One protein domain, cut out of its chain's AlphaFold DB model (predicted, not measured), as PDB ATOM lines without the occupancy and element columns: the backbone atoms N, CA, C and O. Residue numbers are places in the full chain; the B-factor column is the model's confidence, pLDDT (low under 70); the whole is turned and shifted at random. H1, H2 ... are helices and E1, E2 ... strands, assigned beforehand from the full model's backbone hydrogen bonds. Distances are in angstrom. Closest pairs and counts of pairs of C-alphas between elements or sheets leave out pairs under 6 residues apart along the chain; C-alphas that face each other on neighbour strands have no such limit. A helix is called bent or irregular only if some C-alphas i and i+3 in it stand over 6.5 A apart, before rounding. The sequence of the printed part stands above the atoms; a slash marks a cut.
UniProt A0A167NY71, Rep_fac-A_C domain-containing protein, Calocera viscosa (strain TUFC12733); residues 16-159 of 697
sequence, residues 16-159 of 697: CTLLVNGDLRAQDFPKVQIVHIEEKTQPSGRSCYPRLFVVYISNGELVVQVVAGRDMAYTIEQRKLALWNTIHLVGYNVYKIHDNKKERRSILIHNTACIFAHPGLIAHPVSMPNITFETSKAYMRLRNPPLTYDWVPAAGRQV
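What this domain is: This is residues 16 to 159 of the 697 residues of the protein "Rep_fac-A_C domain-containing protein" of Calocera viscosa (strain TUFC12733) (UniProt A0A167NY71). A small closed barrel of five strands, E1 to E5, four of them bent (E1, E2, E4 and E5), makes the core, and the long hairpin of E4 and E5 runs on past the ring to one end of the domain. Two short helices, H1 and H2, cover the barrel from outside, H3 stands beside its strands, the short strand E6 is added along E5, and the last stretch leads to H4 at the other end of the long axis. The printed part has 144 residues, with four named helices and six named strands in the order H1 E1 E2 E3 H2 E4 E5 E6 H3 H4; the class is mixed, helices and strands. Round the ring run E1, E2, E3, E5, E4 and back to E1, a mixed sheet in which E3 and E5 are parallel and the other ring neighbours antiparallel. The whole is compact, with a radius of gyration of the C-alphas of 14.6 A and spans of 45 by 34 by 31 A.

Where its parts are: H1 is residues 16 to 21, beginning at C-alpha 16 at (121.238, 130.218, 179.170). E1 is residues 31 to 41, 28.6 A long, and bends by 60 degrees at residue 35. E2 is residues 47 to 58, 25.6 A long, and bends by 96 degrees at residue 50. E3 is residues 62 to 68, 18.1 A long, and H2 is residues 70 to 77, 10.4 A long. E4 is residues 85 to 99, 33.5 A long, with a bend of 84 degrees at residue 88. E5 is residues 102 to 117, 35.4 A long, from C-alpha 102 at (122.129, 119.199, 163.643), with a bend of 88 degrees at residue 114. E6 is residues 131 to 133, H3 is residues 136 to 141, and H4 is residues 154 to 157, ending at C-alpha 157 at (129.241, 152.111, 181.682).

How they stand to each other: E1, E2 and E3 form a meander, each strand the antiparallel neighbour of the one before. In the hairpin of E1 and E2, N 38 and O 54 are 2.9 A apart, within hydrogen-bond range; in the hairpin of E2 and E3, N 55 and O 66 are at 2.8 A. E3 is parallel to E5, with N 67 and O 107 at 2.8 A. E5 and E4 are an antiparallel hairpin, with N 95 and O 106 at 2.8 A. E4 and E1 close the ring, antiparallel, with N 34 and O 85 at 2.9 A. E6, outside the ring, is parallel to E5, with N 132 and O 103 at 3.0 A. H1 is on the barrel, outside it, at a height over the sheet of 6.7 A; it lies over E3, slantwise to the strands at 43 degrees on the local plane, and the closest C-alphas of the two are those of Cys 16 and Leu 62, 6.3 A apart. H2 is outside the barrel too, at a height over the sheet of 6.2 A, and only just over E5, with 3 of its 8 C-alphas falling on that strand; the closest C-alphas are those of Met 72 and Asn 111, 5.0 A apart. H3 is at the sheet's level, with C-alphas 138 and 108 the closest to E5, 5.2 A apart. H4 is not on the barrel, but only just, with 4 pairs of C-alphas within 10 A. In H1, H2 and H3 every O i to N i+4 pair is within hydrogen-bond range; H4 is too short for such a pair, and its one O i to N i+3 pair is within range.

The domain as a whole: The two C-alphas farthest apart are those of Lys 101 and Ala 155, at 45.2 A. The printed part, residues 16 to 159, has no cut. The links from E5 to E6 and from H3 to H4 are long; in the first, residues 126 to 127 pair in parallel with residues 62 to 63 of E3. The mean pLDDT of the printed part is 90.0, and residue 119 alone is under 70.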
ATOM      1  N   CYS A  16     120.477 130.973 180.164       95.25
ATOM      2  CA  CYS A  16     121.238 130.218 179.170       95.25
ATOM      3  C   CYS A  16     120.364 129.727 178.002       95.25
ATOM      4  O   CYS A  16     120.802 129.757 176.854       95.25
ATOM      5  N   THR A  17     119.115 129.331 178.263       95.00
ATOM      6  CA  THR A  17     118.151 128.944 177.220       95.00
ATOM      7  C   THR A  17     117.807 130.129 176.318       95.00
ATOM      8  O   THR A  17     117.878 130.017 175.096       95.00
ATOM      9  N   LEU A  18     117.488 131.280 176.916       95.31
ATOM     10  CA  LEU A  18     117.174 132.512 176.189       95.31
ATOM     11  C   LEU A  18     118.377 132.998 175.373       95.31
ATOM     12  O   LEU A  18     118.217 133.380 174.213       95.31
ATOM     13  N   LEU A  19     119.585 132.919 175.944       95.69
ATOM     14  CA  LEU A  19     120.824 133.260 175.251       95.69
ATOM     15  C   LEU A  19     120.991 132.421 173.985       95.69
ATOM     16  O   LEU A  19     121.264 132.956 172.921       95.69
ATOM     17  N   VAL A  20     120.806 131.106 174.073       95.19
ATOM     18  CA  VAL A  20     121.032 130.197 172.941       95.19
ATOM     19  C   VAL A  20     119.996 130.358 171.823       95.19
ATOM     20  O   VAL A  20     120.305 130.132 170.644       95.19
ATOM     21  N   ASN A  21     118.788 130.800 172.165       94.19
ATOM     22  CA  ASN A  21     117.749 131.102 171.185       94.19
ATOM     23  C   ASN A  21     117.918 132.480 170.526       94.19
ATOM     24  O   ASN A  21     117.428 132.671 169.408       94.19
ATOM     25  N   GLY A  22     118.690 133.375 171.155       93.31
ATOM     26  CA  GLY A  22     118.835 134.775 170.751       93.31
ATOM     27  C   GLY A  22     117.705 135.673 171.256       93.31
ATOM     28  O   GLY A  22     117.527 136.766 170.732       93.31
ATOM     29  N   ASP A  23     116.956 135.215 172.261       95.19
ATOM     30  CA  ASP A  23     115.771 135.897 172.801       95.19
ATOM     31  C   ASP A  23     116.085 136.711 174.070       95.19
ATOM     32  O   ASP A  23     115.200 137.307 174.684       95.19
ATOM     33  N   LEU A  24     117.346 136.717 174.509       92.06
ATOM     34  CA  LEU A  24     117.771 137.350 175.752       92.06
ATOM     35  C   LEU A  24     117.861 138.877 175.582       92.06
ATOM     36  O   LEU A  24     118.657 139.388 174.797       92.06
ATOM     37  N   ARG A  25     117.074 139.663 176.311       89.50
ATOM     38  CA  ARG A  25     117.170 141.123 176.179       89.50
ATOM     39  C   ARG A  25     118.440 141.606 176.873       89.50
ATOM     40  O   ARG A  25     118.619 141.390 178.065       89.50
ATOM     41  N   ALA A  26     119.320 142.278 176.131       79.50
ATOM     42  CA  ALA A  26     120.575 142.807 176.677       79.50
ATOM     43  C   ALA A  26     120.341 143.788 177.847       79.50
ATOM     44  O   ALA A  26     121.121 143.836 178.792       79.50
ATOM     45  N   GLN A  27     119.211 144.504 177.816       85.25
ATOM     46  CA  GLN A  27     118.772 145.454 178.844       85.25
ATOM     47  C   GLN A  27     118.480 144.804 180.205       85.25
ATOM     48  O   GLN A  27     118.493 145.502 181.214       85.25
ATOM     49  N   ASP A  28     118.251 143.488 180.249       84.81
ATOM     50  CA  ASP A  28     117.919 142.776 181.487       84.81
ATOM     51  C   ASP A  28     119.167 142.451 182.333       84.81
ATOM     52  O   ASP A  28     119.036 141.862 183.402       84.81
ATOM     53  N   PHE A  29     120.375 142.801 181.854       85.31
ATOM     54  CA  PHE A  29     121.674 142.473 182.466       85.31
ATOM     55  C   PHE A  29     121.694 141.055 183.050       85.31
ATOM     56  O   PHE A  29     121.840 140.851 184.256       85.31
ATOM     57  N   PRO A  30     121.498 140.031 182.216       91.50
ATOM     58  CA  PRO A  30     121.267 138.691 182.714       91.50
ATOM     59  C   PRO A  30     122.514 138.131 183.400       91.50
ATOM     60  O   PRO A  30     123.639 138.256 182.907       91.50
ATOM     61  N   LYS A  31     122.287 137.519 184.563       93.00
ATOM     62  CA  LYS A  31     123.326 137.045 185.479       93.00
ATOM     63  C   LYS A  31     123.677 135.583 185.203       93.00
ATOM     64  O   LYS A  31     122.810 134.714 185.294       93.00
ATOM     65  N   VAL A  32     124.947 135.310 184.910       95.56
ATOM     66  CA  VAL A  32     125.489 133.954 184.696       95.56
ATOM     67  C   VAL A  32     126.806 133.774 185.438       95.56
ATOM     68  O   VAL A  32     127.459 134.745 185.807       95.56
ATOM     69  N   GLN A  33     127.225 132.531 185.631       95.44
ATOM     70  CA  GLN A  33     128.512 132.182 186.210       95.44
ATOM     71  C   GLN A  33     129.459 131.625 185.149       95.44
ATOM     72  O   GLN A  33     129.066 130.755 184.379       95.44
ATOM     73  N   ILE A  34     130.719 132.050 185.134       96.12
ATOM     74  CA  ILE A  34     131.766 131.401 184.342       96.12
ATOM     75  C   ILE A  34     132.130 130.067 184.999       96.12
ATOM     76  O   ILE A  34     132.543 130.041 186.149       96.12
ATOM     77  N   VAL A  35     132.022 128.946 184.296       96.25
ATOM     78  CA  VAL A  35     132.306 127.609 184.853       96.25
ATOM     79  C   VAL A  35     133.558 126.966 184.276       96.25
ATOM     80  O   VAL A  35     134.123 126.074 184.901       96.25
ATOM     81  N   HIS A  36     134.008 127.429 183.109       95.94
ATOM     82  CA  HIS A  36     135.269 127.030 182.491       95.94
ATOM     83  C   HIS A  36     135.768 128.117 181.532       95.94
ATOM     84  O   HIS A  36     134.962 128.813 180.914       95.94
ATOM     85  N   ILE A  37     137.087 128.270 181.413       96.62
ATOM     86  CA  ILE A  37     137.742 129.165 180.452       96.62
ATOM     87  C   ILE A  37     138.854 128.363 179.785       96.62
ATOM     88  O   ILE A  37     139.687 127.776 180.471       96.62
ATOM     89  N   GLU A  38     138.870 128.358 178.460       96.88
ATOM     90  CA  GLU A  38     139.859 127.658 177.652       96.88
ATOM     91  C   GLU A  38     140.411 128.610 176.584       96.88
ATOM     92  O   GLU A  38     139.652 129.151 175.780       96.88
ATOM     93  N   GLU A  39     141.729 128.813 176.542       96.62
ATOM     94  CA  GLU A  39     142.369 129.494 175.414       96.62
ATOM     95  C   GLU A  39     142.599 128.492 174.278       96.62
ATOM     96  O   GLU A  39     143.252 127.464 174.458       96.62
ATOM     97  N   LYS A  40     142.084 128.794 173.085       95.62
ATOM     98  CA  LYS A  40     142.395 128.026 171.880       95.62
ATOM     99  C   LYS A  40     143.662 128.588 171.252       95.62
ATOM    100  O   LYS A  40     143.683 129.705 170.728       95.62
ATOM    101  N   THR A  41     144.713 127.785 171.278       90.62
ATOM    102  CA  THR A  41     145.968 128.059 170.585       90.62
ATOM    103  C   THR A  41     145.959 127.447 169.183       90.62
ATOM    104  O   THR A  41     145.163 126.566 168.852       90.62
ATOM    105  N   GLN A  42     146.835 127.954 168.322       86.38
ATOM    106  CA  GLN A  42     147.128 127.348 167.028       86.38
ATOM    107  C   GLN A  42     147.803 125.978 167.227       86.38
ATOM    108  O   GLN A  42     148.383 125.740 168.287       86.38
ATOM    109  N   PRO A  43     147.853 125.102 166.202       87.44
ATOM    110  CA  PRO A  43     148.596 123.837 166.282       87.44
ATOM    111  C   PRO A  43     150.073 123.993 166.681       87.44
ATOM    112  O   PRO A  43     150.674 123.068 167.213       87.44
ATOM    113  N   SER A  44     150.655 125.174 166.453       83.94
ATOM    114  CA  SER A  44     152.014 125.545 166.866       83.94
ATOM    115  C   SER A  44     152.171 125.814 168.371       83.94
ATOM    116  O   SER A  44     153.276 126.101 168.823       83.94
ATOM    117  N   GLY A  45     151.079 125.802 169.142       85.69
ATOM    118  CA  GLY A  45     151.039 126.212 170.547       85.69
ATOM    119  C   GLY A  45     150.995 127.729 170.756       85.69
ATOM    120  O   GLY A  45     150.836 128.180 171.887       85.69
ATOM    121  N   ARG A  46     151.100 128.537 169.690       78.12
ATOM    122  CA  ARG A  46     150.996 130.002 169.779       78.12
ATOM    123  C   ARG A  46     149.543 130.445 169.951       78.12
ATOM    124  O   ARG A  46     148.641 129.868 169.341       78.12
ATOM    125  N   SER A  47     149.318 131.500 170.732       83.69
ATOM    126  CA  SER A  47     148.007 132.146 170.852       83.69
ATOM    127  C   SER A  47     147.487 132.622 169.492       83.69
ATOM    128  O   SER A  47     148.249 133.063 168.628       83.69
ATOM    129  N   CYS A  48     146.169 132.551 169.303       86.06
ATOM    130  CA  CYS A  48     145.500 133.173 168.161       86.06
ATOM    131  C   CYS A  48     145.633 134.712 168.197       86.06
ATOM    132  O   CYS A  48     145.833 135.283 169.268       86.06
ATOM    133  N   TYR A  49     145.498 135.385 167.047       83.81
ATOM    134  CA  TYR A  49     145.385 136.850 166.976       83.81
ATOM    135  C   TYR A  49     144.100 137.271 166.225       83.81
ATOM    136  O   TYR A  49     143.968 136.991 165.020       83.81
ATOM    137  N   PRO A  50     143.136 137.928 166.907       90.38
ATOM    138  CA  PRO A  50     143.091 138.163 168.361       90.38
ATOM    139  C   PRO A  50     143.043 136.849 169.163       90.38
ATOM    140  O   PRO A  50     142.690 135.803 168.610       90.38
ATOM    141  N   ARG A  51     143.408 136.877 170.454       91.69
ATOM    142  CA  ARG A  51     143.371 135.671 171.299       91.69
ATOM    143  C   ARG A  51     141.953 135.107 171.361       91.69
ATOM    144  O   ARG A  51     140.984 135.847 171.520       91.69
ATOM    145  N   LEU A  52     141.832 133.788 171.215       95.50
ATOM    146  CA  LEU A  52     140.552 133.086 171.207       95.50
ATOM    147  C   LEU A  52     140.334 132.412 172.556       95.50
ATOM    148  O   LEU A  52     140.885 131.342 172.807       95.50
ATOM    149  N   PHE A  53     139.482 133.003 173.388       97.06
ATOM    150  CA  PHE A  53     138.992 132.356 174.599       97.06
ATOM    151  C   PHE A  53     137.602 131.768 174.366       97.06
ATOM    152  O   PHE A  53     136.677 132.448 173.913       97.06
ATOM    153  N   VAL A  54     137.460 130.492 174.700       97.50
ATOM    154  CA  VAL A  54     136.188 129.786 174.789       97.50
ATOM    155  C   VAL A  54     135.796 129.739 176.256       97.50
ATOM    156  O   VAL A  54     136.510 129.185 177.088       97.50
ATOM    157  N   VAL A  55     134.661 130.345 176.577       97.25
ATOM    158  CA  VAL A  55     134.156 130.461 177.941       97.25
ATOM    159  C   VAL A  55     132.894 129.625 178.056       97.25
ATOM    160  O   VAL A  55     132.036 129.639 177.178       97.25
ATOM    161  N   TYR A  56     132.770 128.884 179.142       97.06
ATOM    162  CA  TYR A  56     131.570 128.135 179.468       97.06
ATOM    163  C   TYR A  56     130.860 128.910 180.564       97.06
ATOM    164  O   TYR A  56     131.456 129.177 181.606       97.06
ATOM    165  N   ILE A  57     129.612 129.294 180.323       97.00
ATOM    166  CA  ILE A  57     128.790 130.047 181.270       97.00
ATOM    167  C   ILE A  57     127.581 129.224 181.705       97.00
ATOM    168  O   ILE A  57     127.057 128.428 180.928       97.00
ATOM    169  N   SER A  58     127.142 129.417 182.943       96.06
ATOM    170  CA  SER A  58     126.065 128.667 183.579       96.06
ATOM    171  C   SER A  58     125.047 129.591 184.230       96.06
ATOM    172  O   SER A  58     125.410 130.579 184.862       96.06
ATOM    173  N   ASN A  59     123.770 129.240 184.131       94.69
ATOM    174  CA  ASN A  59     122.701 129.838 184.932       94.69
ATOM    175  C   ASN A  59     122.308 128.961 186.141       94.69
ATOM    176  O   ASN A  59     121.250 129.164 186.724       94.69
ATOM    177  N   GLY A  60     123.131 127.965 186.486       91.75
ATOM    178  CA  GLY A  60     122.885 126.974 187.539       91.75
ATOM    179  C   GLY A  60     122.167 125.713 187.043       91.75
ATOM    180  O   GLY A  60     122.319 124.650 187.631       91.75
ATOM    181  N   GLU A  61     121.447 125.791 185.925       91.62
ATOM    182  CA  GLU A  61     120.734 124.646 185.339       91.62
ATOM    183  C   GLU A  61     121.447 124.114 184.091       91.62
ATOM    184  O   GLU A  61     121.605 122.906 183.916       91.62
ATOM    185  N   LEU A  62     121.899 125.023 183.222       94.50
ATOM    186  CA  LEU A  62     122.475 124.710 181.919       94.50
ATOM    187  C   LEU A  62     123.842 125.362 181.747       94.50
ATOM    188  O   LEU A  62     124.024 126.521 182.117       94.50
ATOM    189  N   VAL A  63     124.766 124.645 181.104       95.81
ATOM    190  CA  VAL A  63     126.040 125.205 180.626       95.81
ATOM    191  C   VAL A  63     125.955 125.520 179.138       95.81
ATOM    192  O   VAL A  63     125.521 124.693 178.334       95.81
ATOM    193  N   VAL A  64     126.430 126.707 178.764       96.25
ATOM    194  CA  VAL A  64     126.525 127.181 177.382       96.25
ATOM    195  C   VAL A  64     127.970 127.532 177.066       96.25
ATOM    196  O   VAL A  64     128.618 128.254 177.821       96.25
ATOM    197  N   GLN A  65     128.465 127.040 175.932       97.06
ATOM    198  CA  GLN A  65     129.771 127.416 175.401       97.06
ATOM    199  C   GLN A  65     129.640 128.700 174.571       97.06
ATOM    200  O   GLN A  65     128.796 128.792 173.676       97.06
ATOM    201  N   VAL A  66     130.486 129.686 174.852       97.69
ATOM    202  CA  VAL A  66     130.535 130.978 174.163       97.69
ATOM    203  C   VAL A  66     131.977 131.350 173.814       97.69
ATOM    204  O   VAL A  66     132.928 130.854 174.413       97.69
ATOM    205  N   VAL A  67     132.154 132.230 172.836       97.75
ATOM    206  CA  VAL A  67     133.437 132.868 172.525       97.75
ATOM    207  C   VAL A  67     133.484 134.220 173.227       97.75
ATOM    208  O   VAL A  67     132.542 135.011 173.112       97.75
ATOM    209  N   ALA A  68     134.570 134.489 173.951       97.19
ATOM    210  CA  ALA A  68     134.801 135.793 174.558       97.19
ATOM    211  C   ALA A  68     135.129 136.819 173.469       97.19
ATOM    212  O   ALA A  68     136.078 136.642 172.706       97.19
ATOM    213  N   GLY A  69     134.337 137.884 173.414       96.00
ATOM    214  CA  GLY A  69     134.570 139.097 172.640       96.00
ATOM    215  C   GLY A  69     135.850 139.805 173.054       96.00
ATOM    216  O   GLY A  69     136.454 139.453 174.061       96.00
ATOM    217  N   ARG A  70     136.269 140.822 172.295       94.06
ATOM    218  CA  ARG A  70     137.554 141.499 172.531       94.06
ATOM    219  C   ARG A  70     137.664 142.072 173.948       94.06
ATOM    220  O   ARG A  70     138.683 141.870 174.600       94.06
ATOM    221  N   ASP A  71     136.609 142.722 174.430       94.88
ATOM    222  CA  ASP A  71     136.582 143.332 175.762       94.88
ATOM    223  C   ASP A  71     136.612 142.270 176.866       94.88
ATOM    224  O   ASP A  71     137.402 142.359 177.809       94.88
ATOM    225  N   MET A  72     135.817 141.207 176.717       95.00
ATOM    226  CA  MET A  72     135.830 140.075 177.645       95.00
ATOM    227  C   MET A  72     137.182 139.342 177.639       95.00
ATOM    228  O   MET A  72     137.709 139.030 178.704       95.00
ATOM    229  N   ALA A  73     137.774 139.102 176.466       94.88
ATOM    230  CA  ALA A  73     139.082 138.471 176.305       94.88
ATOM    231  C   ALA A  73     140.187 139.302 176.966       94.88
ATOM    232  O   ALA A  73     140.963 138.767 177.751       94.88
ATOM    233  N   TYR A  74     140.201 140.617 176.738       93.50
ATOM    234  CA  TYR A  74     141.121 141.527 177.417       93.50
ATOM    235  C   TYR A  74     140.934 141.478 178.939       93.50
ATOM    236  O   TYR A  74     141.899 141.419 179.694       93.50
ATOM    237  N   THR A  75     139.690 141.401 179.411       92.12
ATOM    238  CA  THR A  75     139.386 141.273 180.843       92.12
ATOM    239  C   THR A  75     139.865 139.930 181.426       92.12
ATOM    240  O   THR A  75     140.350 139.890 182.558       92.12
ATOM    241  N   ILE A  76     139.804 138.835 180.659       93.94
ATOM    242  CA  ILE A  76     140.393 137.531 181.020       93.94
ATOM    243  C   ILE A  76     141.928 137.626 181.074       93.94
ATOM    244  O   ILE A  76     142.540 137.163 182.036       93.94
ATOM    245  N   GLU A  77     142.563 138.265 180.089       89.38
ATOM    246  CA  GLU A  77     144.025 138.434 180.015       89.38
ATOM    247  C   GLU A  77     144.586 139.272 181.164       89.38
ATOM    248  O   GLU A  77     145.606 138.910 181.753       89.38
ATOM    249  N   GLN A  78     143.884 140.346 181.531       85.56
ATOM    250  CA  GLN A  78     144.197 141.168 182.704       85.56
ATOM    251  C   GLN A  78     143.874 140.462 184.027       85.56
ATOM    252  O   GLN A  78     144.031 141.055 185.091       85.56
ATOM    253  N   ARG A  79     143.413 139.202 183.975       84.50
ATOM    254  CA  ARG A  79     142.997 138.410 185.135       84.50
ATOM    255  C   ARG A  79     141.978 139.162 185.985       84.50
ATOM    256  O   ARG A  79     142.131 139.247 187.194       84.50
ATOM    257  N   LYS A  80     140.956 139.727 185.349       82.50
ATOM    258  CA  LYS A  80     139.801 140.350 186.017       82.50
ATOM    259  C   LYS A  80     138.529 139.515 185.887       82.50
ATOM    260  O   LYS A  80     137.617 139.659 186.691       82.50
ATOM    261  N   LEU A  81     138.476 138.639 184.883       88.75
ATOM    262  CA  LEU A  81     137.495 137.562 184.782       88.75
ATOM    263  C   LEU A  81     138.195 136.230 185.000       88.75
ATOM    264  O   LEU A  81     139.149 135.892 184.302       88.75
ATOM    265  N   ALA A  82     137.693 135.468 185.961       90.31
ATOM    266  CA  ALA A  82     138.215 134.169 186.336       90.31
ATOM    267  C   ALA A  82     137.107 133.112 186.389       90.31
ATOM    268  O   ALA A  82     135.908 133.395 186.290       90.31
ATOM    269  N   LEU A  83     137.537 131.864 186.564       91.44
ATOM    270  CA  LEU A  83     136.655 130.744 186.852       91.44
ATOM    271  C   LEU A  83     135.732 131.083 188.035       91.44
ATOM    272  O   LEU A  83     136.156 131.697 189.012       91.44
ATOM    273  N   TRP A  84     134.470 130.685 187.926       90.75
ATOM    274  CA  TRP A  84     133.396 130.873 188.907       90.75
ATOM    275  C   TRP A  84     132.963 132.311 189.158       90.75
ATOM    276  O   TRP A  84     132.053 132.536 189.950       90.75
ATOM    277  N   ASN A  85     133.532 133.300 188.468       92.44
ATOM    278  CA  ASN A  85     133.009 134.660 188.545       92.44
ATOM    279  C   ASN A  85     131.557 134.699 188.079       92.44
ATOM    280  O   ASN A  85     131.197 134.087 187.070       92.44
ATOM    281  N   THR A  86     130.736 135.436 188.821       92.56
ATOM    282  CA  THR A  86     129.378 135.741 188.398       92.56
ATOM    283  C   THR A  86     129.393 137.076 187.679       92.56
ATOM    284  O   THR A  86     129.916 138.067 188.190       92.56
ATOM    285  N   ILE A  87     128.848 137.086 186.474       95.19
ATOM    286  CA  ILE A  87     128.924 138.195 185.535       95.19
ATOM    287  C   ILE A  87     127.526 138.582 185.064       95.19
ATOM    288  O   ILE A  87     126.645 137.730 184.920       95.19
ATOM    289  N   HIS A  88     127.340 139.866 184.778       94.69
ATOM    290  CA  HIS A  88     126.251 140.329 183.929       94.69
ATOM    291  C   HIS A  88     126.711 140.280 182.475       94.69
ATOM    292  O   HIS A  88     127.773 140.811 182.138       94.69
ATOM    293  N   LEU A  89     125.919 139.657 181.602       95.06
ATOM    294  CA  LEU A  89     126.153 139.738 180.163       95.06
ATOM    295  C   LEU A  89     125.694 141.109 179.676       95.06
ATOM    296  O   LEU A  89     124.538 141.477 179.870       95.06
ATOM    297  N   VAL A  90     126.600 141.852 179.047       93.56
ATOM    298  CA  VAL A  90     126.301 143.195 178.552       93.56
ATOM    299  C   VAL A  90     125.986 143.088 177.065       93.56
ATOM    300  O   VAL A  90     124.832 143.146 176.668       93.56
ATOM    301  N   GLY A  91     126.974 142.821 176.215       92.25
ATOM    302  CA  GLY A  91     126.746 142.648 174.777       92.25
ATOM    303  C   GLY A  91     126.892 141.197 174.348       92.25
ATOM    304  O   GLY A  91     127.828 140.527 174.779       92.25
ATOM    305  N   TYR A  92     126.035 140.717 173.444       95.62
ATOM    306  CA  TYR A  92     126.238 139.412 172.822       95.62
ATOM    307  C   TYR A  92     125.643 139.312 171.408       95.62
ATOM    308  O   TYR A  92     124.754 140.071 171.027       95.62
ATOM    309  N   ASN A  93     126.123 138.351 170.619       95.94
ATOM    310  CA  ASN A  93     125.497 137.926 169.370       95.94
ATOM    311  C   ASN A  93     125.387 136.404 169.308       95.94
ATOM    312  O   ASN A  93     126.274 135.682 169.763       95.94
ATOM    313  N   VAL A  94     124.316 135.927 168.679       96.25
ATOM    314  CA  VAL A  94     124.054 134.504 168.456       96.25
ATOM    315  C   VAL A  94     123.940 134.273 166.963       96.25
ATOM    316  O   VAL A  94     123.102 134.862 166.284       96.25
ATOM    317  N   TYR A  95     124.776 133.388 166.443       96.31
ATOM    318  CA  TYR A  95     124.785 133.001 165.045       96.31
ATOM    319  C   TYR A  95     124.211 131.593 164.922       96.31
ATOM    320  O   TYR A  95     124.801 130.617 165.395       96.31
ATOM    321  N   LYS A  96     123.054 131.484 164.262       95.12
ATOM    322  CA  LYS A  96     122.474 130.195 163.873       95.12
ATOM    323  C   LYS A  96     123.238 129.663 162.658       95.12
ATOM    324  O   LYS A  96     123.522 130.397 161.705       95.12
ATOM    325  N   ILE A  97     123.652 128.402 162.719       93.25
ATOM    326  CA  ILE A  97     124.377 127.734 161.639       93.25
ATOM    327  C   ILE A  97     123.480 126.601 161.167       93.25
ATOM    328  O   ILE A  97     123.295 125.610 161.869       93.25
ATOM    329  N   HIS A  98     122.851 126.807 160.012       86.00
ATOM    330  CA  HIS A  98     121.975 125.813 159.412       86.00
ATOM    331  C   HIS A  98     122.832 124.726 158.767       86.00
ATOM    332  O   HIS A  98     123.481 124.958 157.752       86.00
ATOM    333  N   ASP A  99     122.842 123.561 159.402       84.00
ATOM    334  CA  ASP A  99     123.409 122.321 158.887       84.00
ATOM    335  C   ASP A  99     122.272 121.291 158.863       84.00
ATOM    336  O   ASP A  99     121.509 121.186 159.825       84.00
ATOM    337  N   ASN A 100     122.119 120.553 157.762       81.56
ATOM    338  CA  ASN A 100     120.907 119.794 157.413       81.56
ATOM    339  C   ASN A 100     120.534 118.668 158.404       81.56
ATOM    340  O   ASN A 100     119.535 117.983 158.195       81.56
ATOM    341  N   LYS A 101     121.332 118.426 159.453       81.62
ATOM    342  CA  LYS A 101     121.145 117.311 160.398       81.62
ATOM    343  C   LYS A 101     121.306 117.663 161.880       81.62
ATOM    344  O   LYS A 101     120.917 116.848 162.712       81.62
ATOM    345  N   LYS A 102     121.892 118.814 162.239       85.69
ATOM    346  CA  LYS A 102     122.129 119.199 163.643       85.69
ATOM    347  C   LYS A 102     122.037 120.704 163.823       85.69
ATOM    348  O   LYS A 102     122.580 121.469 163.033       85.69
ATOM    349  N   GLU A 103     121.395 121.119 164.908       92.38
ATOM    350  CA  GLU A 103     121.327 122.525 165.263       92.38
ATOM    351  C   GLU A 103     122.681 123.004 165.797       92.38
ATOM    352  O   GLU A 103     123.151 122.572 166.855       92.38
ATOM    353  N   ARG A 104     123.328 123.891 165.035       94.62
ATOM    354  CA  ARG A 104     124.622 124.475 165.383       94.62
ATOM    355  C   ARG A 104     124.468 125.941 165.771       94.62
ATOM    356  O   ARG A 104     123.705 126.700 165.156       94.62
ATOM    357  N   ARG A 105     125.184 126.346 166.819       96.06
ATOM    358  CA  ARG A 105     125.166 127.707 167.371       96.06
ATOM    359  C   ARG A 105     126.580 128.214 167.567       96.06
ATOM    360  O   ARG A 105     127.441 127.484 168.034       96.06
ATOM    361  N   SER A 106     126.807 129.480 167.257       97.12
ATOM    362  CA  SER A 106     128.035 130.182 167.619       97.12
ATOM    363  C   SER A 106     127.651 131.444 168.370       97.12
ATOM    364  O   SER A 106     126.817 132.204 167.886       97.12
ATOM    365  N   ILE A 107     128.191 131.640 169.569       97.50
ATOM    366  CA  ILE A 107     127.797 132.738 170.457       97.50
ATOM    367  C   ILE A 107     129.033 133.560 170.776       97.50
ATOM    368  O   ILE A 107     130.064 133.002 171.141       97.50
ATOM    369  N   LEU A 108     128.918 134.874 170.629       96.94
ATOM    370  CA  LEU A 108     129.955 135.851 170.932       96.94
ATOM    371  C   LEU A 108     129.467 136.735 172.079       96.94
ATOM    372  O   LEU A 108     128.432 137.377 171.925       96.94
ATOM    373  N   ILE A 109     130.186 136.783 173.200       97.06
ATOM    374  CA  ILE A 109     129.900 137.716 174.303       97.06
ATOM    375  C   ILE A 109     130.864 138.888 174.199       97.06
ATOM    376  O   ILE A 109     132.041 138.732 174.491       97.06
ATOM    377  N   HIS A 110     130.387 140.058 173.793       95.25
ATOM    378  CA  HIS A 110     131.241 141.226 173.570       95.25
ATOM    379  C   HIS A 110     131.888 141.723 174.854       95.25
ATOM    380  O   HIS A 110     133.106 141.870 174.894       95.25
ATOM    381  N   ASN A 111     131.079 141.915 175.899       95.25
ATOM    382  CA  ASN A 111     131.505 142.484 177.173       95.25
ATOM    383  C   ASN A 111     130.626 141.984 178.319       95.25
ATOM    384  O   ASN A 111     129.503 141.505 178.114       95.25
ATOM    385  N   THR A 112     131.152 142.109 179.526       94.38
ATOM    386  CA  THR A 112     130.552 141.625 180.762       94.38
ATOM    387  C   THR A 112     130.884 142.585 181.891       94.38
ATOM    388  O   THR A 112     132.015 143.058 181.960       94.38
ATOM    389  N   ALA A 113     129.960 142.793 182.822       90.31
ATOM    390  CA  ALA A 113     130.284 143.432 184.093       90.31
ATOM    391  C   ALA A 113     130.514 142.338 185.142       90.31
ATOM    392  O   ALA A 113     129.631 141.506 185.375       90.31
ATOM    393  N   CYS A 114     131.710 142.298 185.734       83.62
ATOM    394  CA  CYS A 114     131.989 141.379 186.833       83.62
ATOM    395  C   CYS A 114     131.196 141.830 188.058       83.62
ATOM    396  O   CYS A 114     131.288 142.987 188.453       83.62
ATOM    397  N   ILE A 115     130.393 140.931 188.624       78.50
ATOM    398  CA  ILE A 115     129.584 141.240 189.805       78.50
ATOM    399  C   ILE A 115     130.387 140.887 191.052       78.50
ATOM    400  O   ILE A 115     130.524 141.702 191.951       78.50
ATOM    401  N   PHE A 116     130.894 139.653 191.107       75.69
ATOM    402  CA  PHE A 116     131.743 139.158 192.191       75.69
ATOM    403  C   PHE A 116     132.354 137.797 191.828       75.69
ATOM    404  O   PHE A 116     131.823 137.040 191.002       75.69
ATOM    405  N   ALA A 117     133.456 137.448 192.488       72.06
ATOM    406  CA  ALA A 117     134.024 136.106 192.441       72.06
ATOM    407  C   ALA A 117     133.203 135.141 193.318       72.06
ATOM    408  O   ALA A 117     132.975 135.433 194.486       72.06
ATOM    409  N   HIS A 118     132.764 133.994 192.786       70.19
ATOM    410  CA  HIS A 118     132.081 132.947 193.567       70.19
ATOM    411  C   HIS A 118     133.072 131.817 193.933       70.19
ATOM    412  O   HIS A 118     133.954 131.520 193.123       70.19
ATOM    413  N   PRO A 119     132.966 131.163 195.114       57.50
ATOM    414  CA  PRO A 119     134.014 130.247 195.604       57.50
ATOM    415  C   PRO A 119     134.070 128.903 194.873       57.50
ATOM    416  O   PRO A 119     135.045 128.167 194.992       57.50
ATOM    417  N   GLY A 120     133.024 128.576 194.124       79.38
ATOM    418  CA  GLY A 120     132.902 127.312 193.415       79.38
ATOM    419  C   GLY A 120     131.770 127.339 192.403       79.38
ATOM    420  O   GLY A 120     131.133 128.369 192.186       79.38
ATOM    421  N   LEU A 121     131.509 126.195 191.787       84.00
ATOM    422  CA  LEU A 121     130.428 126.027 190.825       84.00
ATOM    423  C   LEU A 121     129.058 126.201 191.502       84.00
ATOM    424  O   LEU A 121     128.778 125.564 192.516       84.00
ATOM    425  N   ILE A 122     128.203 127.054 190.943       81.19
ATOM    426  CA  ILE A 122     126.803 127.156 191.350       81.19
ATOM    427  C   ILE A 122     126.046 126.016 190.668       81.19
ATOM    428  O   ILE A 122     125.923 125.996 189.440       81.19
ATOM    429  N   ALA A 123     125.527 125.100 191.491       79.62
ATOM    430  CA  ALA A 123     124.798 123.896 191.088       79.62
ATOM    431  C   ALA A 123     125.616 122.937 190.190       79.62
ATOM    432  O   ALA A 123     126.819 123.095 190.010       79.62
ATOM    433  N   HIS A 124     124.983 121.887 189.666       82.94
ATOM    434  CA  HIS A 124     125.604 120.924 188.749       82.94
ATOM    435  C   HIS A 124     124.956 121.050 187.366       82.94
ATOM    436  O   HIS A 124     124.134 120.212 186.994       82.94
ATOM    437  N   PRO A 125     125.261 122.130 186.627       82.56
ATOM    438  CA  PRO A 125     124.588 122.431 185.378       82.56
ATOM    439  C   PRO A 125     124.890 121.361 184.324       82.56
ATOM    440  O   PRO A 125     126.018 120.873 184.206       82.56
ATOM    441  N   VAL A 126     123.878 121.012 183.535       87.00
ATOM    442  CA  VAL A 126     123.986 119.987 182.489       87.00
ATOM    443  C   VAL A 126     124.283 120.662 181.149       87.00
ATOM    444  O   VAL A 126     123.783 121.748 180.845       87.00
ATOM    445  N   SER A 127     125.122 120.039 180.324       88.31
ATOM    446  CA  SER A 127     125.349 120.481 178.946       88.31
ATOM    447  C   SER A 127     124.091 120.265 178.097       88.31
ATOM    448  O   SER A 127     123.404 119.254 178.227       88.31
ATOM    449  N   MET A 128     123.771 121.209 177.204       86.69
ATOM    450  CA  MET A 128     122.596 121.070 176.336       86.69
ATOM    451  C   MET A 128     122.770 119.912 175.332       86.69
ATOM    452  O   MET A 128     123.655 119.992 174.479       86.69
ATOM    453  N   PRO A 129     121.922 118.863 175.366       84.12
ATOM    454  CA  PRO A 129     122.167 117.622 174.620       84.12
ATOM    455  C   PRO A 129     121.948 117.730 173.099       84.12
ATOM    456  O   PRO A 129     122.447 116.889 172.357       84.12
ATOM    457  N   ASN A 130     121.244 118.762 172.615       88.75
ATOM    458  CA  ASN A 130     120.797 118.851 171.214       88.75
ATOM    459  C   ASN A 130     121.445 119.980 170.396       88.75
ATOM    460  O   ASN A 130     121.119 120.141 169.221       88.75
ATOM    461  N   ILE A 131     122.348 120.764 170.989       90.12
ATOM    462  CA  ILE A 131     122.945 121.934 170.335       90.12
ATOM    463  C   ILE A 131     124.454 121.759 170.290       90.12
ATOM    464  O   ILE A 131     125.112 121.611 171.316       90.12
ATOM    465  N   THR A 132     125.006 121.781 169.079       93.81
ATOM    466  CA  THR A 132     126.457 121.742 168.879       93.81
ATOM    467  C   THR A 132     126.985 123.169 168.791       93.81
ATOM    468  O   THR A 132     126.586 123.936 167.913       93.81
ATOM    469  N   PHE A 133     127.883 123.532 169.700       93.19
ATOM    470  CA  PHE A 133     128.492 124.856 169.712       93.19
ATOM    471  C   PHE A 133     129.715 124.912 168.792       93.19
ATOM    472  O   PHE A 133     130.544 124.006 168.769       93.19
ATOM    473  N   GLU A 134     129.812 125.984 168.012       95.06
ATOM    474  CA  GLU A 134     130.916 126.265 167.103       95.06
ATOM    475  C   GLU A 134     131.591 127.586 167.449       95.06
ATOM    476  O   GLU A 134     130.934 128.604 167.678       95.06
ATOM    477  N   THR A 135     132.917 127.611 167.394       93.81
ATOM    478  CA  THR A 135     133.706 128.818 167.673       93.81
ATOM    479  C   THR A 135     133.975 129.649 166.418       93.81
ATOM    480  O   THR A 135     134.168 130.856 166.520       93.81
ATOM    481  N   SER A 136     133.946 129.036 165.229       91.12
ATOM    482  CA  SER A 136     134.431 129.620 163.969       91.12
ATOM    483  C   SER A 136     133.741 130.934 163.585       91.12
ATOM    484  O   SER A 136     134.421 131.929 163.331       91.12
ATOM    485  N   LYS A 137     132.399 130.986 163.577       93.50
ATOM    486  CA  LYS A 137     131.657 132.210 163.217       93.50
ATOM    487  C   LYS A 137     131.871 133.346 164.214       93.50
ATOM    488  O   LYS A 137     132.148 134.463 163.786       93.50
ATOM    489  N   ALA A 138     131.762 133.074 165.513       93.31
ATOM    490  CA  ALA A 138     132.014 134.072 166.546       93.31
ATOM    491  C   ALA A 138     133.471 134.568 166.515       93.31
ATOM    492  O   ALA A 138     133.702 135.770 166.587       93.31
ATOM    493  N   TYR A 139     134.438 133.670 166.297       92.31
ATOM    494  CA  TYR A 139     135.853 134.022 166.169       92.31
ATOM    495  C   TYR A 139     136.125 134.944 164.973       92.31
ATOM    496  O   TYR A 139     136.787 135.966 165.131       92.31
ATOM    497  N   MET A 140     135.554 134.661 163.793       90.25
ATOM    498  CA  MET A 140     135.674 135.563 162.633       90.25
ATOM    499  C   MET A 140     135.152 136.975 162.936       90.25
ATOM    500  O   MET A 140     135.671 137.956 162.411       90.25
ATOM    501  N   ARG A 141     134.135 137.082 163.797       91.81
ATOM    502  CA  ARG A 141     133.509 138.350 164.182       91.81
ATOM    503  C   ARG A 141     134.253 139.103 165.283       91.81
ATOM    504  O   ARG A 141     133.964 140.280 165.458       91.81
ATOM    505  N   LEU A 142     135.257 138.510 165.938       86.06
ATOM    506  CA  LEU A 142     136.132 139.232 166.879       86.06
ATOM    507  C   LEU A 142     136.916 140.375 166.234       86.06
ATOM    508  O   LEU A 142     137.355 141.285 166.930       86.06
ATOM    509  N   ARG A 143     137.119 140.312 164.915       85.19
ATOM    510  CA  ARG A 143     137.830 141.338 164.143       85.19
ATOM    511  C   ARG A 143     136.955 142.532 163.773       85.19
ATOM    512  O   ARG A 143     137.475 143.521 163.268       85.19
ATOM    513  N   ASN A 144     135.645 142.440 163.998       86.69
ATOM    514  CA  ASN A 144     134.772 143.585 163.809       86.69
ATOM    515  C   ASN A 144     135.163 144.706 164.792       86.69
ATOM    516  O   ASN A 144     135.689 144.419 165.874       86.69
ATOM    517  N   PRO A 145     134.887 145.976 164.452       81.44
ATOM    518  CA  PRO A 145     135.000 147.070 165.406       81.44
ATOM    519  C   PRO A 145     134.238 146.743 166.702       81.44
ATOM    520  O   PRO A 145     133.181 146.104 166.634       81.44
ATOM    521  N   PRO A 146     134.761 147.149 167.875       78.94
ATOM    522  CA  PRO A 146     134.069 146.948 169.141       78.94
ATOM    523  C   PRO A 146     132.698 147.630 169.083       78.94
ATOM    524  O   PRO A 146     132.558 148.712 168.511       78.94
ATOM    525  N   LEU A 147     131.677 146.987 169.650       86.19
ATOM    526  CA  LEU A 147     130.350 147.590 169.747       86.19
ATOM    527  C   LEU A 147     130.389 148.791 170.694       86.19
ATOM    528  O   LEU A 147     131.076 148.764 171.715       86.19
ATOM    529  N   THR A 148     129.591 149.814 170.394       86.69
ATOM    530  CA  THR A 148     129.288 150.842 171.387       86.69
ATOM    531  C   THR A 148     128.253 150.292 172.371       86.69
ATOM    532  O   THR A 148     127.313 149.582 172.000       86.69
ATOM    533  N   TYR A 149     128.430 150.587 173.658       90.56
ATOM    534  CA  TYR A 149     127.515 150.161 174.727       90.56
ATOM    535  C   TYR A 149     126.555 151.291 175.110       90.56
ATOM    536  O   TYR A 149     126.221 151.470 176.276       90.56
ATOM    537  N   ASP A 150     126.102 152.077 174.129       89.06
ATOM    538  CA  ASP A 150     125.300 153.284 174.381       89.06
ATOM    539  C   ASP A 150     123.931 152.974 175.001       89.06
ATOM    540  O   ASP A 150     123.351 153.803 175.699       89.06
ATOM    541  N   TRP A 151     123.436 151.752 174.805       87.31
ATOM    542  CA  TRP A 151     122.207 151.259 175.420       87.31
ATOM    543  C   TRP A 151     122.371 150.919 176.916       87.31
ATOM    544  O   TRP A 151     121.368 150.745 177.607       87.31
ATOM    545  N   VAL A 152     123.605 150.844 177.433       87.12
ATOM    546  CA  VAL A 152     123.887 150.685 178.868       87.12
ATOM    547  C   VAL A 152     123.747 152.054 179.548       87.12
ATOM    548  O   VAL A 152     124.342 153.026 179.066       87.12
ATOM    549  N   PRO A 153     122.997 152.170 180.662       86.75
ATOM    550  CA  PRO A 153     122.901 153.415 181.425       86.75
ATOM    551  C   PRO A 153     124.280 153.947 181.830       86.75
ATOM    552  O   PRO A 153     125.175 153.157 182.115       86.75
ATOM    553  N   ALA A 154     124.450 155.270 181.916       84.75
ATOM    554  CA  ALA A 154     125.751 155.898 182.191       84.75
ATOM    555  C   ALA A 154     126.462 155.327 183.436       84.75
ATOM    556  O   ALA A 154     127.651 155.028 183.368       84.75
ATOM    557  N   ALA A 155     125.724 155.075 184.523       77.25
ATOM    558  CA  ALA A 155     126.259 154.438 185.731       77.25
ATOM    559  C   ALA A 155     126.807 153.019 185.468       77.25
ATOM    560  O   ALA A 155     127.857 152.648 185.976       77.25
ATOM    561  N   GLY A 156     126.144 152.238 184.610       78.56
ATOM    562  CA  GLY A 156     126.591 150.898 184.225       78.56
ATOM    563  C   GLY A 156     127.761 150.891 183.238       78.56
ATOM    564  O   GLY A 156     128.387 149.852 183.062       78.56
ATOM    565  N   ARG A 157     128.085 152.022 182.593       87.69
ATOM    566  CA  ARG A 157     129.241 152.111 181.682       87.69
ATOM    567  C   ARG A 157     130.572 152.176 182.426       87.69
ATOM    568  O   ARG A 157     131.577 151.753 181.871       87.69
ATOM    569  N   GLN A 158     130.573 152.655 183.671       83.69
ATOM    570  CA  GLN A 158     131.783 152.770 184.496       83.69
ATOM    571  C   GLN A 158     132.404 151.407 184.834       83.69
ATOM    572  O   GLN A 158     133.611 151.310 185.017       83.69
ATOM    573  N   VAL A 159     131.592 150.346 184.863       83.44
ATOM    574  CA  VAL A 159     132.046 148.973 185.139       83.44
ATOM    575  C   VAL A 159     132.406 148.184 183.874       83.44
ATOM    576  O   VAL A 159     132.799 147.020 183.967       83.44
TER     577      VAL A 159